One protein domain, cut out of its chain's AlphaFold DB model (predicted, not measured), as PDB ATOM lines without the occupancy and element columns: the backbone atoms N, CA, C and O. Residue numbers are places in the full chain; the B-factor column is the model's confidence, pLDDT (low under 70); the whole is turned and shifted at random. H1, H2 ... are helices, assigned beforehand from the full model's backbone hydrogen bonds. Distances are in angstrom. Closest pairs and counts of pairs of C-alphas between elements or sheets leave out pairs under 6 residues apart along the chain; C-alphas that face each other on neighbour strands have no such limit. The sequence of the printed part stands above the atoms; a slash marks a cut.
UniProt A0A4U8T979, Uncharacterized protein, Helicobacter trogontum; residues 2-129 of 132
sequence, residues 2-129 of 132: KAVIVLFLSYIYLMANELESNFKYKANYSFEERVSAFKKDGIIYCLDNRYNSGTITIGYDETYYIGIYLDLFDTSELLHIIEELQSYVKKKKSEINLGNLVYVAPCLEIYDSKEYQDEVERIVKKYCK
ATOM      1  N   LYS A   2     -45.194 -11.266  56.108       42.41
ATOM      2  CA  LYS A   2     -44.226 -10.546  56.970       42.41
ATOM      3  C   LYS A   2     -42.818 -10.405  56.357       42.41
ATOM      4  O   LYS A   2     -42.262  -9.320  56.396       42.41
ATOM      5  N   ALA A   3     -42.290 -11.452  55.717       50.41
ATOM      6  CA  ALA A   3     -40.965 -11.411  55.080       50.41
ATOM      7  C   ALA A   3     -40.879 -10.455  53.871       50.41
ATOM      8  O   ALA A   3     -39.878  -9.771  53.702       50.41
ATOM      9  N   VAL A   4     -41.945 -10.356  53.067       54.81
ATOM     10  CA  VAL A   4     -41.999  -9.456  51.897       54.81
ATOM     11  C   VAL A   4     -42.032  -7.990  52.341       54.81
ATOM     12  O   VAL A   4     -41.354  -7.152  51.761       54.81
ATOM     13  N   ILE A   5     -42.765  -7.695  53.419       54.47
ATOM     14  CA  ILE A   5     -42.835  -6.348  54.002       54.47
ATOM     15  C   ILE A   5     -41.479  -5.938  54.596       54.47
ATOM     16  O   ILE A   5     -41.056  -4.803  54.414       54.47
ATOM     17  N   VAL A   6     -40.767  -6.858  55.256       55.03
ATOM     18  CA  VAL A   6     -39.422  -6.588  55.799       55.03
ATOM     19  C   VAL A   6     -38.415  -6.297  54.685       55.03
ATOM     20  O   VAL A   6     -37.651  -5.346  54.810       55.03
ATOM     21  N   LEU A   7     -38.454  -7.049  53.579       56.72
ATOM     22  CA  LEU A   7     -37.590  -6.796  52.422       56.72
ATOM     23  C   LEU A   7     -37.868  -5.424  51.795       56.72
ATOM     24  O   LEU A   7     -36.935  -4.661  51.569       56.72
ATOM     25  N   PHE A   8     -39.142  -5.070  51.608       60.59
ATOM     26  CA  PHE A   8     -39.538  -3.768  51.068       60.59
ATOM     27  C   PHE A   8     -39.115  -2.598  51.972       60.59
ATOM     28  O   PHE A   8     -38.588  -1.600  51.491       60.59
ATOM     29  N   LEU A   9     -39.264  -2.732  53.294       53.81
ATOM     30  CA  LEU A   9     -38.824  -1.712  54.252       53.81
ATOM     31  C   LEU A   9     -37.295  -1.607  54.342       53.81
ATOM     32  O   LEU A   9     -36.773  -0.502  54.457       53.81
ATOM     33  N   SER A  10     -36.570  -2.726  54.250       58.38
ATOM     34  CA  SER A  10     -35.102  -2.714  54.199       58.38
ATOM     35  C   SER A  10     -34.570  -2.086  52.913       58.38
ATOM     36  O   SER A  10     -33.578  -1.367  52.960       58.38
ATOM     37  N   TYR A  11     -35.269  -2.295  51.792       61.69
ATOM     38  CA  TYR A  11     -34.968  -1.651  50.521       61.69
ATOM     39  C   TYR A  11     -35.126  -0.140  50.645       61.69
ATOM     40  O   TYR A  11     -34.178   0.598  50.421       61.69
ATOM     41  N   ILE A  12     -36.280   0.318  51.138       61.16
ATOM     42  CA  ILE A  12     -36.526   1.743  51.383       61.16
ATOM     43  C   ILE A  12     -35.478   2.341  52.332       61.16
ATOM     44  O   ILE A  12     -35.029   3.455  52.095       61.16
ATOM     45  N   TYR A  13     -35.059   1.619  53.376       58.44
ATOM     46  CA  TYR A  13     -34.033   2.090  54.311       58.44
ATOM     47  C   TYR A  13     -32.643   2.215  53.666       58.44
ATOM     48  O   TYR A  13     -31.949   3.204  53.894       58.44
ATOM     49  N   LEU A  14     -32.240   1.247  52.837       56.19
ATOM     50  CA  LEU A  14     -30.982   1.305  52.085       56.19
ATOM     51  C   LEU A  14     -30.988   2.467  51.088       56.19
ATOM     52  O   LEU A  14     -30.042   3.251  51.075       56.19
ATOM     53  N   MET A  15     -32.087   2.632  50.349       60.22
ATOM     54  CA  MET A  15     -32.267   3.754  49.431       60.22
ATOM     55  C   MET A  15     -32.257   5.083  50.185       60.22
ATOM     56  O   MET A  15     -31.601   6.016  49.752       60.22
ATOM     57  N   ALA A  16     -32.919   5.181  51.342       57.94
ATOM     58  CA  ALA A  16     -32.930   6.398  52.151       57.94
ATOM     59  C   ALA A  16     -31.529   6.788  52.656       57.94
ATOM     60  O   ALA A  16     -31.187   7.966  52.611       57.94
ATOM     61  N   ASN A  17     -30.704   5.818  53.069       56.97
ATOM     62  CA  ASN A  17     -29.300   6.063  53.425       56.97
ATOM     63  C   ASN A  17     -28.459   6.483  52.210       56.97
ATOM     64  O   ASN A  17     -27.576   7.330  52.330       56.97
ATOM     65  N   GLU A  18     -28.721   5.913  51.033       55.41
ATOM     66  CA  GLU A  18     -28.050   6.306  49.791       55.41
ATOM     67  C   GLU A  18     -28.487   7.706  49.324       55.41
ATOM     68  O   GLU A  18     -27.666   8.492  48.852       55.41
ATOM     69  N   LEU A  19     -29.755   8.061  49.538       54.28
ATOM     70  CA  LEU A  19     -30.340   9.382  49.307       54.28
ATOM     71  C   LEU A  19     -29.900  10.430  50.341       54.28
ATOM     72  O   LEU A  19     -30.044  11.624  50.078       54.28
ATOM     73  N   GLU A  20     -29.345  10.028  51.487       53.41
ATOM     74  CA  GLU A  20     -28.871  10.966  52.501       53.41
ATOM     75  C   GLU A  20     -27.699  11.790  51.938       53.41
ATOM     76  O   GLU A  20     -26.641  11.289  51.527       53.41
ATOM     77  N   SER A  21     -27.925  13.100  51.847       51.19
ATOM     78  CA  SER A  21     -26.979  14.066  51.302       51.19
ATOM     79  C   SER A  21     -25.839  14.295  52.297       51.19
ATOM     80  O   SER A  21     -25.867  15.214  53.110       51.19
ATOM     81  N   ASN A  22     -24.787  13.482  52.203       51.88
ATOM     82  CA  ASN A  22     -23.500  13.751  52.849       51.88
ATOM     83  C   ASN A  22     -22.598  14.665  51.992       51.88
ATOM     84  O   ASN A  22     -21.370  14.572  52.064       51.88
ATOM     85  N   PHE A  23     -23.172  15.545  51.161       55.44
ATOM     86  CA  PHE A  23     -22.383  16.496  50.380       55.44
ATOM     87  C   PHE A  23     -21.871  17.610  51.290       55.44
ATOM     88  O   PHE A  23     -22.553  18.587  51.593       55.44
ATOM     89  N   LYS A  24     -20.638  17.438  51.760       55.09
ATOM     90  CA  LYS A  24     -19.870  18.523  52.363       55.09
ATOM     91  C   LYS A  24     -19.345  19.408  51.243       55.09
ATOM     92  O   LYS A  24     -18.710  18.900  50.321       55.09
ATOM     93  N   TYR A  25     -19.585  20.711  51.364       56.28
ATOM     94  CA  TYR A  25     -19.041  21.726  50.467       56.28
ATOM     95  C   TYR A  25     -17.544  21.493  50.241       56.28
ATOM     96  O   TYR A  25     -16.768  21.421  51.201       56.28
ATOM     97  N   LYS A  26     -17.134  21.360  48.980       64.44
ATOM     98  CA  LYS A  26     -15.730  21.236  48.596       64.44
ATOM     99  C   LYS A  26     -15.485  21.907  47.252       64.44
ATOM    100  O   LYS A  26     -16.317  21.842  46.360       64.44
ATOM    101  N   ALA A  27     -14.303  22.497  47.109       59.34
ATOM    102  CA  ALA A  27     -13.943  23.272  45.924       59.34
ATOM    103  C   ALA A  27     -13.780  22.427  44.646       59.34
ATOM    104  O   ALA A  27     -13.876  22.964  43.553       59.34
ATOM    105  N   ASN A  28     -13.516  21.117  44.768       72.19
ATOM    106  CA  ASN A  28     -13.236  20.241  43.627       72.19
ATOM    107  C   ASN A  28     -13.987  18.910  43.763       72.19
ATOM    108  O   ASN A  28     -13.576  18.025  44.524       72.19
ATOM    109  N   TYR A  29     -15.082  18.765  43.020       77.06
ATOM    110  CA  TYR A  29     -15.778  17.491  42.838       77.06
ATOM    111  C   TYR A  29     -15.196  16.722  41.655       77.06
ATOM    112  O   TYR A  29     -15.031  17.308  40.580       77.06
ATOM    113  N   SER A  30     -14.926  15.431  41.870       83.38
ATOM    114  CA  SER A  30     -14.610  14.483  40.800       83.38
ATOM    115  C   SER A  30     -15.813  14.284  39.886       83.38
ATOM    116  O   SER A  30     -16.958  14.539  40.284       83.38
ATOM    117  N   PHE A  31     -15.569  13.798  38.674       84.88
ATOM    118  CA  PHE A  31     -16.629  13.401  37.756       84.88
ATOM    119  C   PHE A  31     -17.647  12.444  38.409       84.88
ATOM    120  O   PHE A  31     -18.855  12.677  38.324       84.88
ATOM    121  N   GLU A  32     -17.191  11.418  39.130       85.19
ATOM    122  CA  GLU A  32     -18.057  10.422  39.770       85.19
ATOM    123  C   GLU A  32     -18.951  11.028  40.856       85.19
ATOM    124  O   GLU A  32     -20.118  10.655  40.985       85.19
ATOM    125  N   GLU A  33     -18.438  11.988  41.626       82.00
ATOM    126  CA  GLU A  33     -19.229  12.668  42.657       82.00
ATOM    127  C   GLU A  33     -20.297  13.572  42.048       82.00
ATOM    128  O   GLU A  33     -21.406  13.637  42.579       82.00
ATOM    129  N   ARG A  34     -20.002  14.217  40.912       83.69
ATOM    130  CA  ARG A  34     -20.988  15.004  40.158       83.69
ATOM    131  C   ARG A  34     -22.089  14.108  39.615       83.69
ATOM    132  O   ARG A  34     -23.263  14.395  39.822       83.69
ATOM    133  N   VAL A  35     -21.720  12.979  39.013       87.75
ATOM    134  CA  VAL A  35     -22.669  11.952  38.561       87.75
ATOM    135  C   VAL A  35     -23.522  11.439  39.722       87.75
ATOM    136  O   VAL A  35     -24.739  11.353  39.589       87.75
ATOM    137  N   SER A  36     -22.924  11.132  40.875       83.50
ATOM    138  CA  SER A  36     -23.658  10.653  42.053       83.50
ATOM    139  C   SER A  36     -24.638  11.698  42.595       83.50
ATOM    140  O   SER A  36     -25.792  11.368  42.867       83.50
ATOM    141  N   ALA A  37     -24.220  12.962  42.703       79.12
ATOM    142  CA  ALA A  37     -25.093  14.057  43.126       79.12
ATOM    143  C   ALA A  37     -26.280  14.226  42.176       79.12
ATOM    144  O   ALA A  37     -27.428  14.281  42.612       79.12
ATOM    145  N   PHE A  38     -26.014  14.209  40.872       85.06
ATOM    146  CA  PHE A  38     -27.038  14.403  39.853       85.06
ATOM    147  C   PHE A  38     -28.006  13.209  39.740       85.06
ATOM    148  O   PHE A  38     -29.193  13.385  39.466       85.06
ATOM    149  N   LYS A  39     -27.545  11.990  40.062       88.00
ATOM    150  CA  LYS A  39     -28.415  10.813  40.246       88.00
ATOM    151  C   LYS A  39     -29.361  10.983  41.432       88.00
ATOM    152  O   LYS A  39     -30.522  10.599  41.359       88.00
ATOM    153  N   LYS A  40     -28.880  11.542  42.545       81.75
ATOM    154  CA  LYS A  40     -29.727  11.804  43.718       81.75
ATOM    155  C   LYS A  40     -30.749  12.904  43.434       81.75
ATOM    156  O   LYS A  40     -31.893  12.794  43.861       81.75
ATOM    157  N   ASP A  41     -30.376  13.915  42.659       81.50
ATOM    158  CA  ASP A  41     -31.298  14.982  42.274       81.50
ATOM    159  C   ASP A  41     -32.502  14.471  41.491       81.50
ATOM    160  O   ASP A  41     -33.645  14.772  41.827       81.50
ATOM    161  N   GLY A  42     -32.261  13.634  40.480       86.38
ATOM    162  CA  GLY A  42     -33.347  13.149  39.636       86.38
ATOM    163  C   GLY A  42     -34.337  12.275  40.404       86.38
ATOM    164  O   GLY A  42     -35.538  12.368  40.151       86.38
ATOM    165  N   ILE A  43     -33.880  11.484  41.386       85.31
ATOM    166  CA  ILE A  43     -34.791  10.731  42.262       85.31
ATOM    167  C   ILE A  43     -35.535  11.647  43.237       85.31
ATOM    168  O   ILE A  43     -36.739  11.470  43.407       85.31
ATOM    169  N   ILE A  44     -34.883  12.657  43.825       79.75
ATOM    170  CA  ILE A  44     -35.553  13.632  44.701       79.75
ATOM    171  C   ILE A  44     -36.624  14.390  43.917       79.75
ATOM    172  O   ILE A  44     -37.760  14.464  44.375       79.75
ATOM    173  N   TYR A  45     -36.306  14.867  42.714       82.94
ATOM    174  CA  TYR A  45     -37.268  15.494  41.811       82.94
ATOM    175  C   TYR A  45     -38.411  14.542  41.449       82.94
ATOM    176  O   TYR A  45     -39.577  14.930  41.475       82.94
ATOM    177  N   CYS A  46     -38.103  13.277  41.142       84.50
ATOM    178  CA  CYS A  46     -39.134  12.288  40.850       84.50
ATOM    179  C   CYS A  46     -40.087  12.102  42.032       84.50
ATOM    180  O   CYS A  46     -41.283  11.919  41.813       84.50
ATOM    181  N   LEU A  47     -39.561  12.126  43.258       79.50
ATOM    182  CA  LEU A  47     -40.306  11.936  44.496       79.50
ATOM    183  C   LEU A  47     -40.941  13.232  45.043       79.50
ATOM    184  O   LEU A  47     -41.774  13.152  45.948       79.50
ATOM    185  N   ASP A  48     -40.586  14.414  44.531       74.94
ATOM    186  CA  ASP A  48     -41.211  15.676  44.933       74.94
ATOM    187  C   ASP A  48     -42.597  15.804  44.279       74.94
ATOM    188  O   ASP A  48     -42.759  15.942  43.061       74.94
ATOM    189  N   ASN A  49     -43.643  15.708  45.100       59.22
ATOM    190  CA  ASN A  49     -45.026  15.589  44.648       59.22
ATOM    191  C   ASN A  49     -45.851  16.857  44.869       59.22
ATOM    192  O   ASN A  49     -47.030  16.764  45.213       59.22
ATOM    193  N   ARG A  50     -45.286  18.052  44.652       56.66
ATOM    194  CA  ARG A  50     -46.026  19.324  44.834       56.66
ATOM    195  C   ARG A  50     -47.345  19.423  44.049       56.66
ATOM    196  O   ARG A  50     -48.124  20.333  44.310       56.66
ATOM    197  N   TYR A  51     -47.612  18.502  43.122       46.19
ATOM    198  CA  TYR A  51     -48.792  18.503  42.261       46.19
ATOM    199  C   TYR A  51     -49.849  17.427  42.556       46.19
ATOM    200  O   TYR A  51     -50.935  17.537  41.994       46.19
ATOM    201  N   ASN A  52     -49.620  16.438  43.432       45.97
ATOM    202  CA  ASN A  52     -50.691  15.517  43.840       45.97
ATOM    203  C   ASN A  52     -50.936  15.595  45.345       45.97
ATOM    204  O   ASN A  52     -50.037  15.446  46.168       45.97
ATOM    205  N   SER A  53     -52.194  15.846  45.690       48.72
ATOM    206  CA  SER A  53     -52.686  16.048  47.044       48.72
ATOM    207  C   SER A  53     -52.338  14.885  47.974       48.72
ATOM    208  O   SER A  53     -52.964  13.828  47.918       48.72
ATOM    209  N   GLY A  54     -51.397  15.139  48.879       48.12
ATOM    210  CA  GLY A  54     -51.178  14.350  50.081       48.12
ATOM    211  C   GLY A  54     -49.898  13.524  50.053       48.12
ATOM    212  O   GLY A  54     -49.703  12.660  49.207       48.12
ATOM    213  N   THR A  55     -49.104  13.730  51.102       51.34
ATOM    214  CA  THR A  55     -48.029  12.871  51.620       51.34
ATOM    215  C   THR A  55     -46.676  12.876  50.889       51.34
ATOM    216  O   THR A  55     -46.512  12.312  49.816       51.34
ATOM    217  N   ILE A  56     -45.693  13.425  51.624       48.03
ATOM    218  CA  ILE A  56     -44.239  13.524  51.401       48.03
ATOM    219  C   ILE A  56     -43.805  14.742  50.568       48.03
ATOM    220  O   ILE A  56     -43.528  14.659  49.377       48.03
ATOM    221  N   THR A  57     -43.677  15.882  51.251       47.41
ATOM    222  CA  THR A  57     -42.814  16.981  50.804       47.41
ATOM    223  C   THR A  57     -41.393  16.631  51.225       47.41
ATOM    224  O   THR A  57     -41.010  16.843  52.376       47.41
ATOM    225  N   ILE A  58     -40.608  16.057  50.319       55.28
ATOM    226  CA  ILE A  58     -39.154  16.111  50.465       55.28
ATOM    227  C   ILE A  58     -38.843  17.573  50.177       55.28
ATOM    228  O   ILE A  58     -39.136  18.019  49.077       55.28
ATOM    229  N   GLY A  59     -38.437  18.362  51.171       49.41
ATOM    230  CA  GLY A  59     -38.242  19.808  51.025       49.41
ATOM    231  C   GLY A  59     -37.166  20.138  49.991       49.41
ATOM    232  O   GLY A  59     -36.041  20.443  50.368       49.41
ATOM    233  N   TYR A  60     -37.500  20.043  48.700       55.03
ATOM    234  CA  TYR A  60     -36.648  20.417  47.586       55.03
ATOM    235  C   TYR A  60     -36.526  21.936  47.612       55.03
ATOM    236  O   TYR A  60     -37.345  22.683  47.067       55.03
ATOM    237  N   ASP A  61     -35.537  22.382  48.371       58.41
ATOM    238  CA  ASP A  61     -35.125  23.764  48.454       58.41
ATOM    239  C   ASP A  61     -34.244  24.055  47.239       58.41
ATOM    240  O   ASP A  61     -33.037  23.826  47.236       58.41
ATOM    241  N   GLU A  62     -34.888  24.530  46.178       57.28
ATOM    242  CA  GLU A  62     -34.249  24.889  44.915       57.28
ATOM    243  C   GLU A  62     -33.052  25.835  45.131       57.28
ATOM    244  O   GLU A  62     -32.021  25.687  44.481       57.28
ATOM    245  N   THR A  63     -33.123  26.732  46.122       57.47
ATOM    246  CA  THR A  63     -32.026  27.632  46.508       57.47
ATOM    247  C   THR A  63     -30.847  26.923  47.181       57.47
ATOM    248  O   THR A  63     -29.698  27.260  46.887       57.47
ATOM    249  N   TYR A  64     -31.092  25.927  48.037       60.22
ATOM    250  CA  TYR A  64     -30.038  25.082  48.620       60.22
ATOM    251  C   TYR A  64     -29.299  24.286  47.537       60.22
ATOM    252  O   TYR A  64     -28.066  24.238  47.515       60.22
ATOM    253  N   TYR A  65     -30.055  23.720  46.597       62.56
ATOM    254  CA  TYR A  65     -29.502  22.931  45.504       62.56
ATOM    255  C   TYR A  65     -28.745  23.786  44.482       62.56
ATOM    256  O   TYR A  65     -27.690  23.362  44.024       62.56
ATOM    257  N   ILE A  66     -29.189  25.014  44.186       64.75
ATOM    258  CA  ILE A  66     -28.455  25.950  43.312       64.75
ATOM    259  C   ILE A  66     -27.036  26.218  43.833       64.75
ATOM    260  O   ILE A  66     -26.093  26.212  43.044       64.75
ATOM    261  N   GLY A  67     -26.866  26.407  45.147       63.84
ATOM    262  CA  GLY A  67     -25.544  26.620  45.747       63.84
ATOM    263  C   GLY A  67     -24.604  25.432  45.536       63.84
ATOM    264  O   GLY A  67     -23.455  25.619  45.154       63.84
ATOM    265  N   ILE A  68     -25.116  24.211  45.710       66.00
ATOM    266  CA  ILE A  68     -24.366  22.972  45.465       66.00
ATOM    267  C   ILE A  68     -24.075  22.796  43.967       66.00
ATOM    268  O   ILE A  68     -22.973  22.406  43.589       66.00
ATOM    269  N   TYR A  69     -25.043  23.099  43.100       68.75
ATOM    270  CA  TYR A  69     -24.899  22.903  41.662       68.75
ATOM    271  C   TYR A  69     -23.895  23.852  41.016       68.75
ATOM    272  O   TYR A  69     -23.204  23.442  40.081       68.75
ATOM    273  N   LEU A  70     -23.788  25.089  41.509       68.00
ATOM    274  CA  LEU A  70     -22.776  26.035  41.039       68.00
ATOM    275  C   LEU A  70     -21.368  25.448  41.186       68.00
ATOM    276  O   LEU A  70     -20.605  25.489  40.228       68.00
ATOM    277  N   ASP A  71     -21.053  24.794  42.306       67.81
ATOM    278  CA  ASP A  71     -19.753  24.128  42.470       67.81
ATOM    279  C   ASP A  71     -19.649  22.810  41.674       67.81
ATOM    280  O   ASP A  71     -18.564  22.404  41.245       67.81
ATOM    281  N   LEU A  72     -20.774  22.111  41.468       67.44
ATOM    282  CA  LEU A  72     -20.827  20.843  40.728       67.44
ATOM    283  C   LEU A  72     -20.737  20.993  39.215       67.44
ATOM    284  O   LEU A  72     -20.501  19.986  38.549       67.44
ATOM    285  N   PHE A  73     -20.905  22.181  38.648       73.19
ATOM    286  CA  PHE A  73     -20.809  22.362  37.198       73.19
ATOM    287  C   PHE A  73     -20.052  23.618  36.768       73.19
ATOM    288  O   PHE A  73     -19.687  23.689  35.599       73.19
ATOM    289  N   ASP A  74     -19.781  24.562  37.679       70.19
ATOM    290  CA  ASP A  74     -19.033  25.807  37.427       70.19
ATOM    291  C   ASP A  74     -19.474  26.510  36.129       70.19
ATOM    292  O   ASP A  74     -18.676  26.902  35.280       70.19
ATOM    293  N   THR A  75     -20.791  26.574  35.912       69.50
ATOM    294  CA  THR A  75     -21.359  27.010  34.634       69.50
ATOM    295  C   THR A  75     -22.628  27.828  34.808       69.50
ATOM    296  O   THR A  75     -23.490  27.537  35.638       69.50
ATOM    297  N   SER A  76     -22.772  28.836  33.945       71.31
ATOM    298  CA  SER A  76     -24.006  29.605  33.779       71.31
ATOM    299  C   SER A  76     -25.152  28.778  33.186       71.31
ATOM    300  O   SER A  76     -26.292  29.229  33.192       71.31
ATOM    301  N   GLU A  77     -24.873  27.573  32.677       77.62
ATOM    302  CA  GLU A  77     -25.866  26.663  32.087       77.62
ATOM    303  C   GLU A  77     -26.604  25.809  33.133       77.62
ATOM    304  O   GLU A  77     -27.304  24.861  32.783       77.62
ATOM    305  N   LEU A  78     -26.485  26.161  34.416       79.12
ATOM    306  CA  LEU A  78     -27.075  25.439  35.540       79.12
ATOM    307  C   LEU A  78     -28.550  25.090  35.349       79.12
ATOM    308  O   LEU A  78     -28.968  23.957  35.581       79.12
ATOM    309  N   LEU A  79     -29.330  26.071  34.892       80.38
ATOM    310  CA  LEU A  79     -30.757  25.899  34.669       80.38
ATOM    311  C   LEU A  79     -31.022  24.848  33.586       80.38
ATOM    312  O   LEU A  79     -31.856  23.973  33.779       80.38
ATOM    313  N   HIS A  80     -30.259  24.871  32.493       85.81
ATOM    314  CA  HIS A  80     -30.408  23.912  31.397       85.81
ATOM    315  C   HIS A  80     -30.033  22.488  31.808       85.81
ATOM    316  O   HIS A  80     -30.682  21.536  31.382       85.81
ATOM    317  N   ILE A  81     -29.012  22.343  32.655       87.62
ATOM    318  CA  ILE A  81     -28.589  21.052  33.208       87.62
ATOM    319  C   ILE A  81     -29.735  20.423  34.003       87.62
ATOM    320  O   ILE A  81     -30.122  19.280  33.744       87.62
ATOM    321  N   ILE A  82     -30.307  21.195  34.930       84.56
ATOM    322  CA  ILE A  82     -31.428  20.776  35.776       84.56
ATOM    323  C   ILE A  82     -32.665  20.479  34.916       84.56
ATOM    324  O   ILE A  82     -33.270  19.417  35.054       84.56
ATOM    325  N   GLU A  83     -33.019  21.367  33.984       87.75
ATOM    326  CA  GLU A  83     -34.160  21.192  33.079       87.75
ATOM    327  C   GLU A  83     -34.054  19.914  32.235       87.75
ATOM    328  O   GLU A  83     -35.059  19.223  32.043       87.75
ATOM    329  N   GLU A  84     -32.860  19.575  31.739       93.44
ATOM    330  CA  GLU A  84     -32.632  18.373  30.930       93.44
ATOM    331  C   GLU A  84     -32.862  17.098  31.755       93.44
ATOM    332  O   GLU A  84     -33.604  16.211  31.320       93.44
ATOM    333  N   LEU A  85     -32.324  17.040  32.980       91.62
ATOM    334  CA  LEU A  85     -32.553  15.928  33.906       91.62
ATOM    335  C   LEU A  85     -34.030  15.791  34.283       91.62
ATOM    336  O   LEU A  85     -34.612  14.709  34.173       91.62
ATOM    337  N   GLN A  86     -34.652  16.889  34.711       89.69
ATOM    338  CA  GLN A  86     -36.048  16.897  35.140       89.69
ATOM    339  C   GLN A  86     -36.988  16.505  33.997       89.69
ATOM    340  O   GLN A  86     -37.921  15.722  34.196       89.69
ATOM    341  N   SER A  87     -36.720  16.983  32.780       92.25
ATOM    342  CA  SER A  87     -37.482  16.614  31.584       92.25
ATOM    343  C   SER A  87     -37.372  15.122  31.279       92.25
ATOM    344  O   SER A  87     -38.391  14.484  30.994       92.25
ATOM    345  N   TYR A  88     -36.169  14.548  31.384       94.88
ATOM    346  CA  TYR A  88     -35.963  13.109  31.223       94.88
ATOM    347  C   TYR A  88     -36.751  12.309  32.266       94.88
ATOM    348  O   TYR A  88     -37.537  11.428  31.907       94.88
ATOM    349  N   VAL A  89     -36.594  12.643  33.550       91.44
ATOM    350  CA  VAL A  89     -37.256  11.944  34.660       91.44
ATOM    351  C   VAL A  89     -38.775  12.034  34.527       91.44
ATOM    352  O   VAL A  89     -39.465  11.022  34.639       91.44
ATOM    353  N   LYS A  90     -39.310  13.220  34.219       89.25
ATOM    354  CA  LYS A  90     -40.746  13.435  34.004       89.25
ATOM    355  C   LYS A  90     -41.280  12.583  32.858       89.25
ATOM    356  O   LYS A  90     -42.330  11.956  33.003       89.25
ATOM    357  N   LYS A  91     -40.557  12.538  31.734       92.12
ATOM    358  CA  LYS A  91     -40.915  11.700  30.587       92.12
ATOM    359  C   LYS A  91     -40.936  10.225  30.988       92.12
ATOM    360  O   LYS A  91     -41.964   9.577  30.809       92.12
ATOM    361  N   LYS A  92     -39.865   9.718  31.603       91.88
ATOM    362  CA  LYS A  92     -39.781   8.316  32.041       91.88
ATOM    363  C   LYS A  92     -40.873   7.940  33.027       91.88
ATOM    364  O   LYS A  92     -41.530   6.919  32.859       91.88
ATOM    365  N   LYS A  93     -41.147   8.811  33.993       86.94
ATOM    366  CA  LYS A  93     -42.225   8.610  34.960       86.94
ATOM    367  C   LYS A  93     -43.594   8.508  34.291       86.94
ATOM    368  O   LYS A  93     -44.414   7.713  34.730       86.94
ATOM    369  N   SER A  94     -43.839   9.278  33.228       85.31
ATOM    370  CA  SER A  94     -45.098   9.214  32.469       85.31
ATOM    371  C   SER A  94     -45.245   7.958  31.602       85.31
ATOM    372  O   SER A  94     -46.366   7.579  31.274       85.31
ATOM    373  N   GLU A  95     -44.133   7.307  31.241       87.56
ATOM    374  CA  GLU A  95     -44.116   6.052  30.473       87.56
ATOM    375  C   GLU A  95     -44.431   4.830  31.363       87.56
ATOM    376  O   GLU A  95     -44.912   3.812  30.865       87.56
ATOM    377  N   ILE A  96     -44.206   4.934  32.678       82.81
ATOM    378  CA  ILE A  96     -44.447   3.861  33.649       82.81
ATOM    379  C   ILE A  96     -45.902   3.909  34.134       82.81
ATOM    380  O   ILE A  96     -46.307   4.798  34.884       82.81
ATOM    381  N   ASN A  97     -46.701   2.917  33.736       65.75
ATOM    382  CA  ASN A  97     -48.098   2.788  34.150       65.75
ATOM    383  C   ASN A  97     -48.263   1.696  35.218       65.75
ATOM    384  O   ASN A  97     -48.543   0.541  34.903       65.75
ATOM    385  N   LEU A  98     -48.092   2.070  36.490       64.50
ATOM    386  CA  LEU A  98     -48.241   1.168  37.646       64.50
ATOM    387  C   LEU A  98     -49.563   1.364  38.423       64.50
ATOM    388  O   LEU A  98     -49.750   0.801  39.502       64.50
ATOM    389  N   GLY A  99     -50.520   2.131  37.885       57.50
ATOM    390  CA  GLY A  99     -51.776   2.451  38.574       57.50
ATOM    391  C   GLY A  99     -51.571   3.213  39.899       57.50
ATOM    392  O   GLY A  99     -50.578   3.906  40.083       57.50
ATOM    393  N   ASN A 100     -52.509   3.079  40.848       52.28
ATOM    394  CA  ASN A 100     -52.447   3.719  42.180       52.28
ATOM    395  C   ASN A 100     -51.415   3.086  43.143       52.28
ATOM    396  O   ASN A 100     -51.358   3.463  44.318       52.28
ATOM    397  N   LEU A 101     -50.626   2.103  42.700       53.03
ATOM    398  CA  LEU A 101     -49.620   1.459  43.542       53.03
ATOM    399  C   LEU A 101     -48.389   2.358  43.664       53.03
ATOM    400  O   LEU A 101     -47.443   2.272  42.895       53.03
ATOM    401  N   VAL A 102     -48.455   3.194  44.702       64.81
ATOM    402  CA  VAL A 102     -47.363   3.914  45.363       64.81
ATOM    403  C   VAL A 102     -46.563   4.800  44.407       64.81
ATOM    404  O   VAL A 102     -45.659   4.349  43.721       64.81
ATOM    405  N   TYR A 103     -46.831   6.105  44.458       68.44
ATOM    406  CA  TYR A 103     -46.108   7.181  43.759       68.44
ATOM    407  C   TYR A 103     -44.561   7.061  43.763       68.44
ATOM    408  O   TYR A 103     -43.894   7.578  42.870       68.44
ATOM    409  N   VAL A 104     -44.003   6.350  44.745       75.75
ATOM    410  CA  VAL A 104     -42.575   6.048  44.913       75.75
ATOM    411  C   VAL A 104     -42.064   4.969  43.943       75.75
ATOM    412  O   VAL A 104     -40.926   5.055  43.495       75.75
ATOM    413  N   ALA A 105     -42.874   3.964  43.593       79.56
ATOM    414  CA  ALA A 105     -42.430   2.800  42.821       79.56
ATOM    415  C   ALA A 105     -41.904   3.149  41.413       79.56
ATOM    416  O   ALA A 105     -40.798   2.709  41.102       79.56
ATOM    417  N   PRO A 106     -42.579   3.998  40.605       84.12
ATOM    418  CA  PRO A 106     -42.026   4.435  39.320       84.12
ATOM    419  C   PRO A 106     -40.673   5.139  39.457       84.12
ATOM    420  O   PRO A 106     -39.810   5.015  38.599       84.12
ATOM    421  N   CYS A 107     -40.474   5.888  40.542       85.31
ATOM    422  CA  CYS A 107     -39.241   6.628  40.771       85.31
ATOM    423  C   CYS A 107     -38.071   5.714  41.133       85.31
ATOM    424  O   CYS A 107     -36.964   5.935  40.648       85.31
ATOM    425  N   LEU A 108     -38.322   4.671  41.929       85.31
ATOM    426  CA  LEU A 108     -37.326   3.637  42.214       85.31
ATOM    427  C   LEU A 108     -36.955   2.867  40.943       85.31
ATOM    428  O   LEU A 108     -35.777   2.711  40.651       85.31
ATOM    429  N   GLU A 109     -37.949   2.483  40.139       86.81
ATOM    430  CA  GLU A 109     -37.711   1.800  38.863       86.81
ATOM    431  C   GLU A 109     -36.853   2.641  37.905       86.81
ATOM    432  O   GLU A 109     -35.940   2.116  37.271       86.81
ATOM    433  N   ILE A 110     -37.084   3.957  37.845       90.81
ATOM    434  CA  ILE A 110     -36.223   4.876  37.089       90.81
ATOM    435  C   ILE A 110     -34.813   4.895  37.673       90.81
ATOM    436  O   ILE A 110     -33.858   4.742  36.917       90.81
ATOM    437  N   TYR A 111     -34.670   5.077  38.985       89.50
ATOM    438  CA  TYR A 111     -33.361   5.197  39.623       89.50
ATOM    439  C   TYR A 111     -32.492   3.955  39.407       89.50
ATOM    440  O   TYR A 111     -31.315   4.088  39.086       89.50
ATOM    441  N   ASP A 112     -33.076   2.761  39.481       88.50
ATOM    442  CA  ASP A 112     -32.348   1.501  39.292       88.50
ATOM    443  C   ASP A 112     -32.068   1.176  37.811       88.50
ATOM    444  O   ASP A 112     -31.282   0.274  37.505       88.50
ATOM    445  N   SER A 113     -32.694   1.894  36.870       91.56
ATOM    446  CA  SER A 113     -32.564   1.618  35.435       91.56
ATOM    447  C   SER A 113     -31.200   2.026  34.883       91.56
ATOM    448  O   SER A 113     -30.702   3.124  35.136       91.56
ATOM    449  N   LYS A 114     -30.611   1.174  34.038       94.81
ATOM    450  CA  LYS A 114     -29.352   1.491  33.349       94.81
ATOM    451  C   LYS A 114     -29.492   2.744  32.482       94.81
ATOM    452  O   LYS A 114     -28.579   3.559  32.429       94.81
ATOM    453  N   GLU A 115     -30.644   2.920  31.849       96.19
ATOM    454  CA  GLU A 115     -30.951   4.064  31.001       96.19
ATOM    455  C   GLU A 115     -30.879   5.385  31.768       96.19
ATOM    456  O   GLU A 115     -30.418   6.380  31.212       96.19
ATOM    457  N   TYR A 116     -31.318   5.411  33.029       94.81
ATOM    458  CA  TYR A 116     -31.190   6.593  33.875       94.81
ATOM    459  C   TYR A 116     -29.737   6.844  34.276       94.81
ATOM    460  O   TYR A 116     -29.265   7.979  34.216       94.81
ATOM    461  N   GLN A 117     -29.010   5.784  34.640       94.25
ATOM    462  CA  GLN A 117     -27.600   5.877  35.020       94.25
ATOM    463  C   GLN A 117     -26.751   6.444  33.869       94.25
ATOM    464  O   GLN A 117     -25.970   7.373  34.091       94.25
ATOM    465  N   ASP A 118     -26.958   5.930  32.653       96.19
ATOM    466  CA  ASP A 118     -26.271   6.356  31.432       96.19
ATOM    467  C   ASP A 118     -26.671   7.790  31.031       96.19
ATOM    468  O   ASP A 118     -25.823   8.583  30.614       96.19
ATOM    469  N   GLU A 119     -27.949   8.155  31.185       97.00
ATOM    470  CA  GLU A 119     -28.428   9.499  30.853       97.00
ATOM    471  C   GLU A 119     -27.856  10.563  31.792       97.00
ATOM    472  O   GLU A 119     -27.393  11.608  31.331       97.00
ATOM    473  N   VAL A 120     -27.839  10.301  33.101       93.69
ATOM    474  CA  VAL A 120     -27.221  11.217  34.064       93.69
ATOM    475  C   VAL A 120     -25.746  11.414  33.730       93.69
ATOM    476  O   VAL A 120     -25.270  12.548  33.676       93.69
ATOM    477  N   GLU A 121     -25.023  10.333  33.437       93.94
ATOM    478  CA  GLU A 121     -23.619  10.415  33.042       93.94
ATOM    479  C   GLU A 121     -23.429  11.226  31.748       93.94
ATOM    480  O   GLU A 121     -22.518  12.054  31.664       93.94
ATOM    481  N   ARG A 122     -24.311  11.051  30.754       95.31
ATOM    482  CA  ARG A 122     -24.309  11.838  29.511       95.31
ATOM    483  C   ARG A 122     -24.518  13.327  29.782       95.31
ATOM    484  O   ARG A 122     -23.796  14.142  29.202       95.31
ATOM    485  N   ILE A 123     -25.487  13.688  30.626       93.00
ATOM    486  CA  ILE A 123     -25.760  15.088  30.974       93.00
ATOM    487  C   ILE A 123     -24.542  15.678  31.686       93.00
ATOM    488  O   ILE A 123     -24.038  16.714  31.258       93.00
ATOM    489  N   VAL A 124     -23.981  14.989  32.684       89.44
ATOM    490  CA  VAL A 124     -22.783  15.484  33.374       89.44
ATOM    491  C   VAL A 124     -21.625  15.679  32.392       89.44
ATOM    492  O   VAL A 124     -21.039  16.755  32.364       89.44
ATOM    493  N   LYS A 125     -21.342  14.723  31.498       90.38
ATOM    494  CA  LYS A 125     -20.291  14.882  30.468       90.38
ATOM    495  C   LYS A 125     -20.521  16.072  29.541       90.38
ATOM    496  O   LYS A 125     -19.566  16.735  29.146       90.38
ATOM    497  N   LYS A 126     -21.775  16.337  29.166       89.94
ATOM    498  CA  LYS A 126     -22.132  17.432  28.252       89.94
ATOM    499  C   LYS A 126     -21.758  18.797  28.834       89.94
ATOM    500  O   LYS A 126     -21.243  19.640  28.097       89.94
ATOM    501  N   TYR A 127     -21.998  18.987  30.129       85.94
ATOM    502  CA  TYR A 127     -21.868  20.283  30.796       85.94
ATOM    503  C   TYR A 127     -20.623  20.417  31.679       85.94
ATOM    504  O   TYR A 127     -20.290  21.515  32.107       85.94
ATOM    505  N   CYS A 128     -19.899  19.321  31.899       79.88
ATOM    506  CA  CYS A 128     -18.717  19.243  32.748       79.88
ATOM    507  C   CYS A 128     -17.492  18.801  31.925       79.88
ATOM    508  O   CYS A 128     -16.887  17.761  32.185       79.88
ATOM    509  N   LYS A 129     -17.157  19.560  30.871       64.81
ATOM    510  CA  LYS A 129     -16.156  19.161  29.856       64.81
ATOM    511  C   LYS A 129     -14.729  19.017  30.399       64.81
ATOM    512  O   LYS A 129     -13.980  18.200  29.872       64.81
TER     513      LYS A 129
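This is residues 2 to 129 of the 132 residues of an uncharacterized protein of Helicobacter trogontum (UniProt A0A4U8T979). H4 and H6 lie side by side, running opposite ways, and H2 crosses both in the core; H5 packs on H2 and H4, and residues 2 to 11 of H1 stick out. You will find 128 residues printed, with six named helices, H1 to H6 in order, and no named strand: all helix. The whole is compact, radius of gyration of the C-alphas 15.2 A, spanning 47 by 28 by 27 A.

Find C-alpha 2 at (-44.226, -10.546, 56.970); H1 runs to residue 19, 25.5 A. Then come H2, residues 31 to 47, H3, 62 to 73, H4, 78 to 95, 26.3 A, H5, 105 to 112, and H6, 114 to 127, ending at (-21.868, 20.283, 30.796).

The hub, H4, touches H6 with residues 81 to 85 alone, opposite ways at a shallow tilt of 18 degrees; their closest C-alphas, those of Ile 81 in H4 and Ile 123 in H6, are 7.0 A apart. H3 and H4 only just touch, with 3 pairs of C-alphas within 8 A. Every O i to N i+4 pair is within hydrogen-bond range except in H3, 7 of 8.

Links H1 to H2 and H2 to H3 are long. Model confidence is under 70 in 59 residues, among them 2 to 27; no cut.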